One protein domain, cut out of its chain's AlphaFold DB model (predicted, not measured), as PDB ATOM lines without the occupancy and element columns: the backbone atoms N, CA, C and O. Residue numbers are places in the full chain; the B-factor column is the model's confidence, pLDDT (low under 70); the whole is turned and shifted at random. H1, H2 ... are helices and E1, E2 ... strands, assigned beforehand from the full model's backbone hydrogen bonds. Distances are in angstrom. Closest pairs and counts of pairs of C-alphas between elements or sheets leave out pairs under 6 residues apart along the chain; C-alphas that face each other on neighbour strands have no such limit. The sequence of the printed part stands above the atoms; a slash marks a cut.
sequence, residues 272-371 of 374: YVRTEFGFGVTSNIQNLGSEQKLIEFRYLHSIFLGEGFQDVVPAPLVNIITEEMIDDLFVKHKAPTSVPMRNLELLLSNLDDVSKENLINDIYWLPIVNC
ATOM      1  N   TYR A 272     117.721 127.396 137.757       87.44
ATOM      2  CA  TYR A 272     117.139 128.127 138.874       87.44
ATOM      3  C   TYR A 272     115.890 127.420 139.376       87.44
ATOM      4  O   TYR A 272     115.011 127.025 138.604       87.44
ATOM      5  N   VAL A 273     115.815 127.285 140.690       83.12
ATOM      6  CA  VAL A 273     114.717 126.616 141.377       83.12
ATOM      7  C   VAL A 273     114.040 127.552 142.334       83.12
ATOM      8  O   VAL A 273     114.697 128.368 142.977       83.12
ATOM      9  N   ARG A 274     112.732 127.369 142.485       79.56
ATOM     10  CA  ARG A 274     111.976 127.901 143.605       79.56
ATOM     11  C   ARG A 274     111.499 126.757 144.486       79.56
ATOM     12  O   ARG A 274     110.848 125.817 144.031       79.56
ATOM     13  N   THR A 275     111.799 126.899 145.761       68.12
ATOM     14  CA  THR A 275     111.207 126.137 146.858       68.12
ATOM     15  C   THR A 275     110.309 127.070 147.658       68.12
ATOM     16  O   THR A 275     110.323 128.290 147.473       68.12
ATOM     17  N   GLU A 276     109.553 126.519 148.594       55.91
ATOM     18  CA  GLU A 276     108.788 127.321 149.551       55.91
ATOM     19  C   GLU A 276     109.679 128.215 150.445       55.91
ATOM     20  O   GLU A 276     109.216 129.229 150.965       55.91
ATOM     21  N   PHE A 277     110.977 127.905 150.570       53.69
ATOM     22  CA  PHE A 277     111.907 128.654 151.423       53.69
ATOM     23  C   PHE A 277     112.673 129.761 150.700       53.69
ATOM     24  O   PHE A 277     113.322 130.601 151.328       53.69
ATOM     25  N   GLY A 278     112.618 129.760 149.373       69.75
ATOM     26  CA  GLY A 278     113.347 130.687 148.532       69.75
ATOM     27  C   GLY A 278     113.808 130.067 147.243       69.75
ATOM     28  O   GLY A 278     113.326 129.009 146.834       69.75
ATOM     29  N   PHE A 279     114.716 130.763 146.587       80.06
ATOM     30  CA  PHE A 279     115.182 130.369 145.278       80.06
ATOM     31  C   PHE A 279     116.697 130.244 145.257       80.06
ATOM     32  O   PHE A 279     117.440 130.875 146.018       80.06
ATOM     33  N   GLY A 280     117.149 129.368 144.381       86.75
ATOM     34  CA  GLY A 280     118.532 128.959 144.335       86.75
ATOM     35  C   GLY A 280     118.906 128.383 142.991       86.75
ATOM     36  O   GLY A 280     118.129 128.428 142.039       86.75
ATOM     37  N   VAL A 281     120.114 127.844 142.944       88.44
ATOM     38  CA  VAL A 281     120.679 127.198 141.763       88.44
ATOM     39  C   VAL A 281     120.946 125.745 142.094       88.44
ATOM     40  O   VAL A 281     121.640 125.456 143.071       88.44
ATOM     41  N   THR A 282     120.419 124.839 141.277       88.44
ATOM     42  CA  THR A 282     120.678 123.402 141.395       88.44
ATOM     43  C   THR A 282     122.172 123.131 141.270       88.44
ATOM     44  O   THR A 282     122.780 123.448 140.249       88.44
ATOM     45  N   SER A 283     122.765 122.533 142.297       85.50
ATOM     46  CA  SER A 283     124.187 122.189 142.350       85.50
ATOM     47  C   SER A 283     124.444 120.728 142.005       85.50
ATOM     48  O   SER A 283     125.476 120.425 141.414       85.50
ATOM     49  N   ASN A 284     123.514 119.830 142.336       84.75
ATOM     50  CA  ASN A 284     123.636 118.402 142.062       84.75
ATOM     51  C   ASN A 284     122.255 117.729 141.992       84.75
ATOM     52  O   ASN A 284     121.261 118.258 142.493       84.75
ATOM     53  N   ILE A 285     122.189 116.556 141.363       85.81
ATOM     54  CA  ILE A 285     120.997 115.703 141.338       85.81
ATOM     55  C   ILE A 285     121.426 114.296 141.749       85.81
ATOM     56  O   ILE A 285     122.097 113.592 140.991       85.81
ATOM     57  N   GLN A 286     121.032 113.881 142.950       82.00
ATOM     58  CA  GLN A 286     121.356 112.561 143.477       82.00
ATOM     59  C   GLN A 286     120.294 111.543 143.052       82.00
ATOM     60  O   GLN A 286     119.101 111.725 143.295       82.00
ATOM     61  N   ASN A 287     120.736 110.436 142.455       77.94
ATOM     62  CA  ASN A 287     119.871 109.311 142.108       77.94
ATOM     63  C   ASN A 287     119.822 108.325 143.277       77.94
ATOM     64  O   ASN A 287     120.844 107.723 143.605       77.94
ATOM     65  N   LEU A 288     118.645 108.126 143.874       66.19
ATOM     66  CA  LEU A 288     118.425 107.060 144.865       66.19
ATOM     67  C   LEU A 288     117.930 105.752 144.224       66.19
ATOM     68  O   LEU A 288     117.877 104.714 144.877       66.19
ATOM     69  N   GLY A 289     117.592 105.801 142.934       67.69
ATOM     70  CA  GLY A 289     117.147 104.679 142.116       67.69
ATOM     71  C   GLY A 289     117.040 105.088 140.645       67.69
ATOM     72  O   GLY A 289     117.477 106.178 140.263       67.69
ATOM     73  N   SER A 290     116.444 104.228 139.812       60.56
ATOM     74  CA  SER A 290     116.232 104.521 138.386       60.56
ATOM     75  C   SER A 290     115.407 105.797 138.186       60.56
ATOM     76  O   SER A 290     115.775 106.635 137.363       60.56
ATOM     77  N   GLU A 291     114.378 106.001 139.010       63.59
ATOM     78  CA  GLU A 291     113.381 107.066 138.815       63.59
ATOM     79  C   GLU A 291     113.283 108.059 139.985       63.59
ATOM     80  O   GLU A 291     112.655 109.101 139.843       63.59
ATOM     81  N   GLN A 292     113.953 107.787 141.110       68.75
ATOM     82  CA  GLN A 292     113.899 108.606 142.328       68.75
ATOM     83  C   GLN A 292     115.092 109.549 142.435       68.75
ATOM     84  O   GLN A 292     116.249 109.114 142.349       68.75
ATOM     85  N   LYS A 293     114.810 110.838 142.652       72.12
ATOM     86  CA  LYS A 293     115.807 111.910 142.578       72.12
ATOM     87  C   LYS A 293     115.739 112.840 143.788       72.12
ATOM     88  O   LYS A 293     114.663 113.273 144.200       72.12
ATOM     89  N   LEU A 294     116.900 113.204 144.324       72.62
ATOM     90  CA  LEU A 294     117.049 114.338 145.235       72.62
ATOM     91  C   LEU A 294     117.698 115.494 144.479       72.62
ATOM     92  O   LEU A 294     118.644 115.282 143.722       72.62
ATOM     93  N   ILE A 295     117.196 116.706 144.697       72.69
ATOM     94  CA  ILE A 295     117.760 117.914 144.098       72.69
ATOM     95  C   ILE A 295     118.554 118.629 145.178       72.69
ATOM     96  O   ILE A 295     117.982 119.068 146.177       72.69
ATOM     97  N   GLU A 296     119.861 118.733 144.973       79.50
ATOM     98  CA  GLU A 296     120.720 119.585 145.782       79.50
ATOM     99  C   GLU A 296     120.823 120.952 145.117       79.50
ATOM    100  O   GLU A 296     121.012 121.057 143.901       79.50
ATOM    101  N   PHE A 297     120.716 122.013 145.902       76.75
ATOM    102  CA  PHE A 297     120.777 123.370 145.389       76.75
ATOM    103  C   PHE A 297     121.356 124.319 146.429       76.75
ATOM    104  O   PHE A 297     121.337 124.071 147.633       76.75
ATOM    105  N   ARG A 298     121.880 125.436 145.938       82.19
ATOM    106  CA  ARG A 298     122.403 126.521 146.760       82.19
ATOM    107  C   ARG A 298     121.442 127.694 146.721       82.19
ATOM    108  O   ARG A 298     121.111 128.173 145.635       82.19
ATOM    109  N   TYR A 299     121.037 128.192 147.883       74.06
ATOM    110  CA  TYR A 299     120.197 129.385 147.961       74.06
ATOM    111  C   TYR A 299     120.942 130.626 147.465       74.06
ATOM    112  O   TYR A 299     122.012 130.962 147.971       74.06
ATOM    113  N   LEU A 300     120.332 131.335 146.513       81.88
ATOM    114  CA  LEU A 300     120.696 132.714 146.161       81.88
ATOM    115  C   LEU A 300     119.946 133.705 147.043       81.88
ATOM    116  O   LEU A 300     120.444 134.766 147.400       81.88
ATOM    117  N   HIS A 301     118.729 133.332 147.417       76.62
ATOM    118  CA  HIS A 301     117.978 134.023 148.433       76.62
ATOM    119  C   HIS A 301     117.110 133.019 149.173       76.62
ATOM    120  O   HIS A 301     116.390 132.222 148.568       76.62
ATOM    121  N   SER A 302     117.153 133.090 150.495       60.47
ATOM    122  CA  SER A 302     116.232 132.367 151.348       60.47
ATOM    123  C   SER A 302     115.596 133.333 152.333       60.47
ATOM    124  O   SER A 302     116.248 134.218 152.887       60.47
ATOM    125  N   ILE A 303     114.307 133.123 152.585       51.31
ATOM    126  CA  ILE A 303     113.570 133.822 153.647       51.31
ATOM    127  C   ILE A 303     114.084 133.395 155.036       51.31
ATOM    128  O   ILE A 303     113.878 134.077 156.045       51.31
ATOM    129  N   PHE A 304     114.765 132.255 155.081       43.78
ATOM    130  CA  PHE A 304     114.837 131.366 156.225       43.78
ATOM    131  C   PHE A 304     116.269 130.929 156.549       43.78
ATOM    132  O   PHE A 304     116.672 130.934 157.713       43.78
ATOM    133  N   LEU A 305     117.028 130.597 155.510       47.19
ATOM    134  CA  LEU A 305     118.424 130.186 155.541       47.19
ATOM    135  C   LEU A 305     119.325 131.352 155.104       47.19
ATOM    136  O   LEU A 305     118.861 132.360 154.571       47.19
ATOM    137  N   GLY A 306     120.625 131.242 155.368       48.03
ATOM    138  CA  GLY A 306     121.597 132.197 154.835       48.03
ATOM    139  C   GLY A 306     121.758 132.044 153.320       48.03
ATOM    140  O   GLY A 306     121.611 130.944 152.784       48.03
ATOM    141  N   GLU A 307     122.092 133.136 152.630       64.25
ATOM    142  CA  GLU A 307     122.571 133.076 151.244       64.25
ATOM    143  C   GLU A 307     123.794 132.145 151.162       64.25
ATOM    144  O   GLU A 307     124.653 132.153 152.046       64.25
ATOM    145  N   GLY A 308     123.849 131.297 150.134       57.41
ATOM    146  CA  GLY A 308     124.915 130.311 149.956       57.41
ATOM    147  C   GLY A 308     124.723 128.983 150.697       57.41
ATOM    148  O   GLY A 308     125.511 128.066 150.468       57.41
ATOM    149  N   PHE A 309     123.686 128.834 151.529       60.59
ATOM    150  CA  PHE A 309     123.371 127.550 152.163       60.59
ATOM    151  C   PHE A 309     123.026 126.486 151.108       60.59
ATOM    152  O   PHE A 309     122.288 126.772 150.159       60.59
ATOM    153  N   GLN A 310     123.568 125.279 151.276       62.34
ATOM    154  CA  GLN A 310     123.285 124.121 150.430       62.34
ATOM    155  C   GLN A 310     122.195 123.268 151.068       62.34
ATOM    156  O   GLN A 310     122.293 122.923 152.242       62.34
ATOM    157  N   ASP A 311     121.178 122.926 150.287       55.84
ATOM    158  CA  ASP A 311     120.026 122.155 150.743       55.84
ATOM    159  C   ASP A 311     119.684 121.038 149.750       55.84
ATOM    160  O   ASP A 311     120.052 121.106 148.575       55.84
ATOM    161  N   VAL A 312     119.002 119.995 150.232       62.97
ATOM    162  CA  VAL A 312     118.700 118.762 149.496       62.97
ATOM    163  C   VAL A 312     117.224 118.395 149.650       62.97
ATOM    164  O   VAL A 312     116.795 117.814 150.648       62.97
ATOM    165  N   VAL A 313     116.424 118.645 148.613       60.16
ATOM    166  CA  VAL A 313     114.947 118.651 148.708       60.16
ATOM    167  C   VAL A 313     114.231 117.674 147.771       60.16
ATOM    168  O   VAL A 313     114.817 117.210 146.777       60.16
ATOM    169  N   PRO A 314     112.969 117.315 148.115       62.47
ATOM    170  CA  PRO A 314     111.919 116.833 147.251       62.47
ATOM    171  C   PRO A 314     112.081 117.087 145.776       62.47
ATOM    172  O   PRO A 314     111.953 118.262 145.467       62.47
ATOM    173  N   ALA A 315     112.232 116.130 144.859       68.81
ATOM    174  CA  ALA A 315     111.933 116.508 143.475       68.81
ATOM    175  C   ALA A 315     110.488 117.086 143.384       68.81
ATOM    176  O   ALA A 315     110.327 118.233 142.968       68.81
ATOM    177  N   PRO A 316     109.443 116.447 143.950       65.44
ATOM    178  CA  PRO A 316     108.092 117.020 144.004       65.44
ATOM    179  C   PRO A 316     107.942 118.378 144.709       65.44
ATOM    180  O   PRO A 316     106.933 119.043 144.495       65.44
ATOM    181  N   LEU A 317     108.895 118.792 145.555       61.19
ATOM    182  CA  LEU A 317     108.841 120.075 146.275       61.19
ATOM    183  C   LEU A 317     109.601 121.198 145.559       61.19
ATOM    184  O   LEU A 317     109.564 122.353 145.983       61.19
ATOM    185  N   VAL A 318     110.297 120.866 144.473       69.06
ATOM    186  CA  VAL A 318     111.042 121.822 143.665       69.06
ATOM    187  C   VAL A 318     110.219 122.225 142.472       69.06
ATOM    188  O   VAL A 318     109.670 121.394 141.748       69.06
ATOM    189  N   ASN A 319     110.222 123.523 142.221       79.12
ATOM    190  CA  ASN A 319     109.650 124.082 141.023       79.12
ATOM    191  C   ASN A 319     110.724 124.790 140.210       79.12
ATOM    192  O   ASN A 319     111.652 125.387 140.761       79.12
ATOM    193  N   ILE A 320     110.601 124.700 138.893       82.50
ATOM    194  CA  ILE A 320     111.569 125.265 137.958       82.50
ATOM    195  C   ILE A 320     111.199 126.718 137.684       82.50
ATOM    196  O   ILE A 320     110.035 127.043 137.445       82.50
ATOM    197  N   ILE A 321     112.213 127.578 137.678       83.75
ATOM    198  CA  ILE A 321     112.125 128.909 137.086       83.75
ATOM    199  C   ILE A 321     112.648 128.774 135.654       83.75
ATOM    200  O   ILE A 321     113.821 128.455 135.448       83.75
ATOM    201  N   THR A 322     111.769 128.939 134.665       81.56
ATOM    202  CA  THR A 322     112.135 128.750 133.254       81.56
ATOM    203  C   THR A 322     112.993 129.906 132.744       81.56
ATOM    204  O   THR A 322     113.010 130.992 133.323       81.56
ATOM    205  N   GLU A 323     113.704 129.690 131.635       77.81
ATOM    206  CA  GLU A 323     114.484 130.760 130.999       77.81
ATOM    207  C   GLU A 323     113.611 131.952 130.600       77.81
ATOM    208  O   GLU A 323     114.006 133.089 130.816       77.81
ATOM    209  N   GLU A 324     112.404 131.691 130.096       80.19
ATOM    210  CA  GLU A 324     111.433 132.720 129.711       80.19
ATOM    211  C   GLU A 324     111.059 133.611 130.904       80.19
ATOM    212  O   GLU A 324     111.061 134.834 130.797       80.19
ATOM    213  N   MET A 325     110.829 133.008 132.077       82.31
ATOM    214  CA  MET A 325     110.543 133.759 133.303       82.31
ATOM    215  C   MET A 325     111.731 134.617 133.741       82.31
ATOM    216  O   MET A 325     111.544 135.718 134.253       82.31
ATOM    217  N   ILE A 326     112.956 134.120 133.563       80.69
ATOM    218  CA  ILE A 326     114.170 134.880 133.880       80.69
ATOM    219  C   ILE A 326     114.309 136.056 132.918       80.69
ATOM    220  O   ILE A 326     114.579 137.169 133.363       80.69
ATOM    221  N   ASP A 327     114.088 135.834 131.624       78.88
ATOM    222  CA  ASP A 327     114.168 136.878 130.606       78.88
ATOM    223  C   ASP A 327     113.161 138.012 130.909       78.88
ATOM    224  O   ASP A 327     113.540 139.189 130.916       78.88
ATOM    225  N   ASP A 328     111.927 137.677 131.298       82.06
ATOM    226  CA  ASP A 328     110.916 138.656 131.722       82.06
ATOM    227  C   ASP A 328     111.356 139.475 132.950       82.06
ATOM    228  O   ASP A 328     111.145 140.694 133.004       82.06
ATOM    229  N   LEU A 329     112.007 138.841 133.933       83.00
ATOM    230  CA  LEU A 329     112.537 139.533 135.114       83.00
ATOM    231  C   LEU A 329     113.664 140.508 134.747       83.00
ATOM    232  O   LEU A 329     113.679 141.643 135.231       83.00
ATOM    233  N   PHE A 330     114.589 140.109 133.871       81.44
ATOM    234  CA  PHE A 330     115.681 140.981 133.422       81.44
ATOM    235  C   PHE A 330     115.149 142.226 132.697       81.44
ATOM    236  O   PHE A 330     115.638 143.336 132.939       81.44
ATOM    237  N   VAL A 331     114.108 142.066 131.870       80.31
ATOM    238  CA  VAL A 331     113.418 143.183 131.205       80.31
ATOM    239  C   VAL A 331     112.726 144.085 132.229       80.31
ATOM    240  O   VAL A 331     112.924 145.303 132.214       80.31
ATOM    241  N   LYS A 332     111.947 143.505 133.152       83.25
ATOM    242  CA  LYS A 332     111.166 144.252 134.151       83.25
ATOM    243  C   LYS A 332     112.046 145.099 135.074       83.25
ATOM    244  O   LYS A 332     111.707 146.249 135.355       83.25
ATOM    245  N   HIS A 333     113.186 144.559 135.502       80.94
ATOM    246  CA  HIS A 333     114.113 145.233 136.417       80.94
ATOM    247  C   HIS A 333     115.190 146.066 135.713       80.94
ATOM    248  O   HIS A 333     116.095 146.564 136.380       80.94
ATOM    249  N   LYS A 334     115.084 146.266 134.389       76.38
ATOM    250  CA  LYS A 334     116.018 147.075 133.585       76.38
ATOM    251  C   LYS A 334     117.482 146.699 133.845       76.38
ATOM    252  O   LYS A 334     118.327 147.577 134.035       76.38
ATOM    253  N   ALA A 335     117.765 145.396 133.881       68.88
ATOM    254  CA  ALA A 335     119.114 144.892 134.103       68.88
ATOM    255  C   ALA A 335     120.093 145.510 133.080       68.88
ATOM    256  O   ALA A 335     119.738 145.637 131.903       68.88
ATOM    257  N   PRO A 336     121.314 145.909 133.487       61.56
ATOM    258  CA  PRO A 336     122.280 146.485 132.561       61.56
ATOM    259  C   PRO A 336     122.564 145.513 131.412       61.56
ATOM    260  O   PRO A 336     122.862 144.343 131.642       61.56
ATOM    261  N   THR A 337     122.550 146.007 130.174       56.41
ATOM    262  CA  THR A 337     122.897 145.233 128.964       56.41
ATOM    263  C   THR A 337     124.324 144.674 128.992       56.41
ATOM    264  O   THR A 337     124.663 143.807 128.192       56.41
ATOM    265  N   SER A 338     125.158 145.167 129.913       56.81
ATOM    266  CA  SER A 338     126.510 144.688 130.182       56.81
ATOM    267  C   SER A 338     126.576 143.465 131.093       56.81
ATOM    268  O   SER A 338     127.674 142.943 131.242       56.81
ATOM    269  N   VAL A 339     125.469 143.016 131.704       56.44
ATOM    270  CA  VAL A 339     125.403 141.756 132.463       56.44
ATOM    271  C   VAL A 339     125.279 140.624 131.441       56.44
ATOM    272  O   VAL A 339     124.177 140.325 130.975       56.44
ATOM    273  N   PRO A 340     126.391 140.001 131.017       48.22
ATOM    274  CA  PRO A 340     126.404 139.115 129.876       48.22
ATOM    275  C   PRO A 340     126.236 137.702 130.416       48.22
ATOM    276  O   PRO A 340     127.201 136.962 130.532       48.22
ATOM    277  N   MET A 341     125.027 137.380 130.864       52.16
ATOM    278  CA  MET A 341     124.487 136.031 131.038       52.16
ATOM    279  C   MET A 341     123.196 136.146 131.837       52.16
ATOM    280  O   MET A 341     123.083 137.003 132.712       52.16
ATOM    281  N   ARG A 342     122.264 135.226 131.571       63.75
ATOM    282  CA  ARG A 342     121.056 134.911 132.354       63.75
ATOM    283  C   ARG A 342     121.433 134.397 133.754       63.75
ATOM    284  O   ARG A 342     121.114 133.277 134.151       63.75
ATOM    285  N   ASN A 343     122.229 135.190 134.464       76.25
ATOM    286  CA  ASN A 343     122.818 134.887 135.746       76.25
ATOM    287  C   ASN A 343     122.094 135.701 136.821       76.25
ATOM    288  O   ASN A 343     122.403 136.872 137.043       76.25
ATOM    289  N   LEU A 344     121.104 135.077 137.457       79.19
ATOM    290  CA  LEU A 344     120.281 135.700 138.491       79.19
ATOM    291  C   LEU A 344     121.127 136.132 139.698       79.19
ATOM    292  O   LEU A 344     120.830 137.146 140.317       79.19
ATOM    293  N   GLU A 345     122.203 135.402 140.007       80.31
ATOM    294  CA  GLU A 345     123.132 135.740 141.090       80.31
ATOM    295  C   GLU A 345     123.876 137.046 140.792       80.31
ATOM    296  O   GLU A 345     123.890 137.956 141.618       80.31
ATOM    297  N   LEU A 346     124.405 137.178 139.572       78.88
ATOM    298  CA  LEU A 346     125.072 138.401 139.123       78.88
ATOM    299  C   LEU A 346     124.097 139.583 139.008       78.88
ATOM    300  O   LEU A 346     124.473 140.730 139.252       78.88
ATOM    301  N   LEU A 347     122.838 139.327 138.640       78.75
ATOM    302  CA  LEU A 347     121.799 140.354 138.658       78.75
ATOM    303  C   LEU A 347     121.552 140.846 140.090       78.75
ATOM    304  O   LEU A 347     121.611 142.045 140.341       78.75
ATOM    305  N   LEU A 348     121.341 139.931 141.039       81.81
ATOM    306  CA  LEU A 348     121.083 140.263 142.443       81.81
ATOM    307  C   LEU A 348     122.238 141.020 143.103       81.81
ATOM    308  O   LEU A 348     121.980 141.858 143.964       81.81
ATOM    309  N   SER A 349     123.489 140.741 142.727       81.38
ATOM    310  CA  SER A 349     124.657 141.441 143.277       81.38
ATOM    311  C   SER A 349     124.825 142.868 142.750       81.38
ATOM    312  O   SER A 349     125.507 143.667 143.383       81.38
ATOM    313  N   ASN A 350     124.240 143.183 141.589       79.44
ATOM    314  CA  ASN A 350     124.382 144.481 140.921       79.44
ATOM    315  C   ASN A 350     123.205 145.437 141.172       79.44
ATOM    316  O   ASN A 350     123.252 146.587 140.735       79.44
ATOM    317  N   LEU A 351     122.148 144.973 141.838       80.75
ATOM    318  CA  LEU A 351     120.998 145.793 142.208       80.75
ATOM    319  C   LEU A 351     121.217 146.451 143.574       80.75
ATOM    320  O   LEU A 351     121.818 145.861 144.471       80.75
ATOM    321  N   ASP A 352     120.688 147.662 143.745       83.62
ATOM    322  CA  ASP A 352     120.541 148.267 145.069       83.62
ATOM    323  C   ASP A 352     119.555 147.464 145.938       83.62
ATOM    324  O   ASP A 352     118.747 146.691 145.421       83.62
ATOM    325  N   ASP A 353     119.590 147.669 147.257       79.94
ATOM    326  CA  ASP A 353     118.792 146.889 148.214       79.94
ATOM    327  C   ASP A 353     117.283 146.901 147.910       79.94
ATOM    328  O   ASP A 353     116.620 145.868 148.028       79.94
ATOM    329  N   VAL A 354     116.733 148.040 147.471       81.38
ATOM    330  CA  VAL A 354     115.297 148.180 147.176       81.38
ATOM    331  C   VAL A 354     114.948 147.437 145.890       81.38
ATOM    332  O   VAL A 354     113.970 146.687 145.835       81.38
ATOM    333  N   SER A 355     115.758 147.605 144.846       82.12
ATOM    334  CA  SER A 355     115.582 146.894 143.578       82.12
ATOM    335  C   SER A 355     115.771 145.382 143.733       82.12
ATOM    336  O   SER A 355     115.029 144.610 143.122       82.12
ATOM    337  N   LYS A 356     116.709 144.958 144.589       81.88
ATOM    338  CA  LYS A 356     116.941 143.557 144.954       81.88
ATOM    339  C   LYS A 356     115.720 142.968 145.661       81.88
ATOM    340  O   LYS A 356     115.256 141.903 145.266       81.88
ATOM    341  N   GLU A 357     115.158 143.663 146.652       77.81
ATOM    342  CA  GLU A 357     113.947 143.219 147.358       77.81
ATOM    343  C   GLU A 357     112.733 143.121 146.416       77.81
ATOM    344  O   GLU A 357     111.970 142.155 146.478       77.81
ATOM    345  N   ASN A 358     112.583 144.067 145.485       78.06
ATOM    346  CA  ASN A 358     111.523 144.023 144.476       78.06
ATOM    347  C   ASN A 358     111.665 142.824 143.527       78.06
ATOM    348  O   ASN A 358     110.680 142.131 143.281       78.06
ATOM    349  N   LEU A 359     112.878 142.543 143.038       84.12
ATOM    350  CA  LEU A 359     113.146 141.379 142.185       84.12
ATOM    351  C   LEU A 359     112.875 140.067 142.923       84.12
ATOM    352  O   LEU A 359     112.238 139.166 142.382       84.12
ATOM    353  N   ILE A 360     113.328 139.970 144.172       80.38
ATOM    354  CA  ILE A 360     113.057 138.821 145.037       80.38
ATOM    355  C   ILE A 360     111.547 138.593 145.158       80.38
ATOM    356  O   ILE A 360     111.080 137.472 144.955       80.38
ATOM    357  N   ASN A 361     110.776 139.649 145.437       74.94
ATOM    358  CA  ASN A 361     109.320 139.563 145.510       74.94
ATOM    359  C   ASN A 361     108.715 139.073 144.189       74.94
ATOM    360  O   ASN A 361     107.870 138.184 144.206       74.94
ATOM    361  N   ASP A 362     109.169 139.586 143.049       78.94
ATOM    362  CA  ASP A 362     108.667 139.160 141.742       78.94
ATOM    363  C   ASP A 362     108.961 137.679 141.446       78.94
ATOM    364  O   ASP A 362     108.071 136.960 140.989       78.94
ATOM    365  N   ILE A 363     110.151 137.179 141.799       77.62
ATOM    366  CA  ILE A 363     110.510 135.753 141.675       77.62
ATOM    367  C   ILE A 363     109.577 134.863 142.508       77.62
ATOM    368  O   ILE A 363     109.159 133.790 142.053       77.62
ATOM    369  N   TYR A 364     109.209 135.292 143.719       69.19
ATOM    370  CA  TYR A 364     108.271 134.548 144.570       69.19
ATOM    371  C   TYR A 364     106.877 134.414 143.964       69.19
ATOM    372  O   TYR A 364     106.162 133.459 144.271       69.19
ATOM    373  N   TRP A 365     106.508 135.335 143.080       70.56
ATOM    374  CA  TRP A 365     105.184 135.399 142.483       70.56
ATOM    375  C   TRP A 365     105.084 134.849 141.072       70.56
ATOM    376  O   TRP A 365     103.984 134.803 140.518       70.56
ATOM    377  N   LEU A 366     106.196 134.375 140.512       70.00
ATOM    378  CA  LEU A 366     106.169 133.706 139.222       70.00
ATOM    379  C   LEU A 366     105.208 132.500 139.253       70.00
ATOM    380  O   LEU A 366     105.219 131.730 140.226       70.00
ATOM    381  N   PRO A 367     104.381 132.308 138.215       67.38
ATOM    382  CA  PRO A 367     103.741 131.022 137.987       67.38
ATOM    383  C   PRO A 367     104.853 130.017 137.689       67.38
ATOM    384  O   PRO A 367     105.706 130.285 136.861       67.38
ATOM    385  N   ILE A 368     104.886 128.895 138.396       69.12
ATOM    386  CA  ILE A 368     105.966 127.908 138.289       69.12
ATOM    387  C   ILE A 368     105.382 126.536 137.980       69.12
ATOM    388  O   ILE A 368     104.244 126.243 138.344       69.12
ATOM    389  N   VAL A 369     106.193 125.720 137.318       68.44
ATOM    390  CA  VAL A 369     105.928 124.314 136.997       68.44
ATOM    391  C   VAL A 369     106.786 123.460 137.923       68.44
ATOM    392  O   VAL A 369     107.905 123.865 138.264       68.44
ATOM    393  N   ASN A 370     106.299 122.292 138.337       72.31
ATOM    394  CA  ASN A 370     107.116 121.424 139.184       72.31
ATOM    395  C   ASN A 370     108.359 120.923 138.423       72.31
ATOM    396  O   ASN A 370     108.462 121.050 137.200       72.31
ATOM    397  N   CYS A 371     109.328 120.337 139.127       71.75
ATOM    398  CA  CYS A 371     110.581 119.909 138.495       71.75
ATOM    399  C   CYS A 371     110.453 118.761 137.476       71.75
ATOM    400  O   CYS A 371     111.419 118.463 136.772       71.75
TER     401      CYS A 371
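This is residues 272 to 371 of the 374 residues of an uncharacterized protein of Leptospira yasudae (UniProt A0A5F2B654). A strongly twisted, curled sheet of four strands makes one part of an elongated domain, its long E2 and E3 hairpin reaching out to one end; three helices, H1, H2 and H3, gather loosely at the other end, with H2 and H3 only grazing the sheet. Short pairings at residues 319 to 320 and 369 to 370 tie the stretch after E4 and the end of the printed part to E1's side of the sheet. The printed part has 100 residues, with the order E1 E2 E3 E4 H1 H2 H3; the sheet runs E1 E2 E3 E4, antiparallel throughout, and the class is mixed, helices and strands. It is compact, with a radius of gyration of the C-alphas of 13.9 A, and spans 43 by 26 by 23 A.

E1 holds residues 272 to 275, from C-alpha 272 at (117.139, 128.127, 138.874). E2, residues 278 to 287, is 23.3 A long and ends with C-alpha 287 at (119.871, 109.311, 142.108). E3, residues 293 to 302, is 22.3 A long. E4 holds residues 310 to 314. H1, residues 323 to 332, is 14.2 A long, and H2 holds residues 344 to 350. H3, residues 353 to 365, is 18.7 A long and ends with C-alpha 365 at (105.184, 135.399, 142.483).

The strands form a meander, each the antiparallel neighbour of the one before, and E1 and E2, E2 and E3, E3 and E4 are hairpins. N 273 and O 280 are 2.9 A apart across E1 and E2, N 286 and O 294 are 2.9 A apart across E2 and E3, and N 297 and O 311 are 2.9 A apart across E3 and E4, each within hydrogen-bond range. E2 bends by 75 degrees at residue 281 and E3 by 80 degrees at residue 299. H2 only grazes the sheet with residues 344 to 348; the closest C-alphas of E3 and H2, Leu 300 and Glu 345, are 6.4 A apart. H3 only grazes it with residues 360 to 364; the closest C-alphas of E2 and H3, Gly 278 and Tyr 364, are 7.5 A apart. H1 is not on the sheet. H1 and H3 only just touch, with 3 pairs of C-alphas within 8 A, made by residues 359 to 363 of H3 alone; the closest C-alphas, Leu 329 and Leu 359, are 7.3 A apart, at a steep tilt of 39 degrees, opposite ways. H2 is close but not clearly touching to H3, the closest C-alphas, Leu 348 and Lys 356, being 5.9 A apart. In H1, H2 and H3 every O i to N i+4 pair is within hydrogen-bond range.

The two C-alphas farthest apart, Ser 290 and Val 354, are 44.5 A apart. The printed part has no cut, and the link from H1 to H2 is long, with 11 residues. The mean pLDDT of the printed part is 72.7, with 38 residues under 70, among them 302 to 318 and 335 to 342.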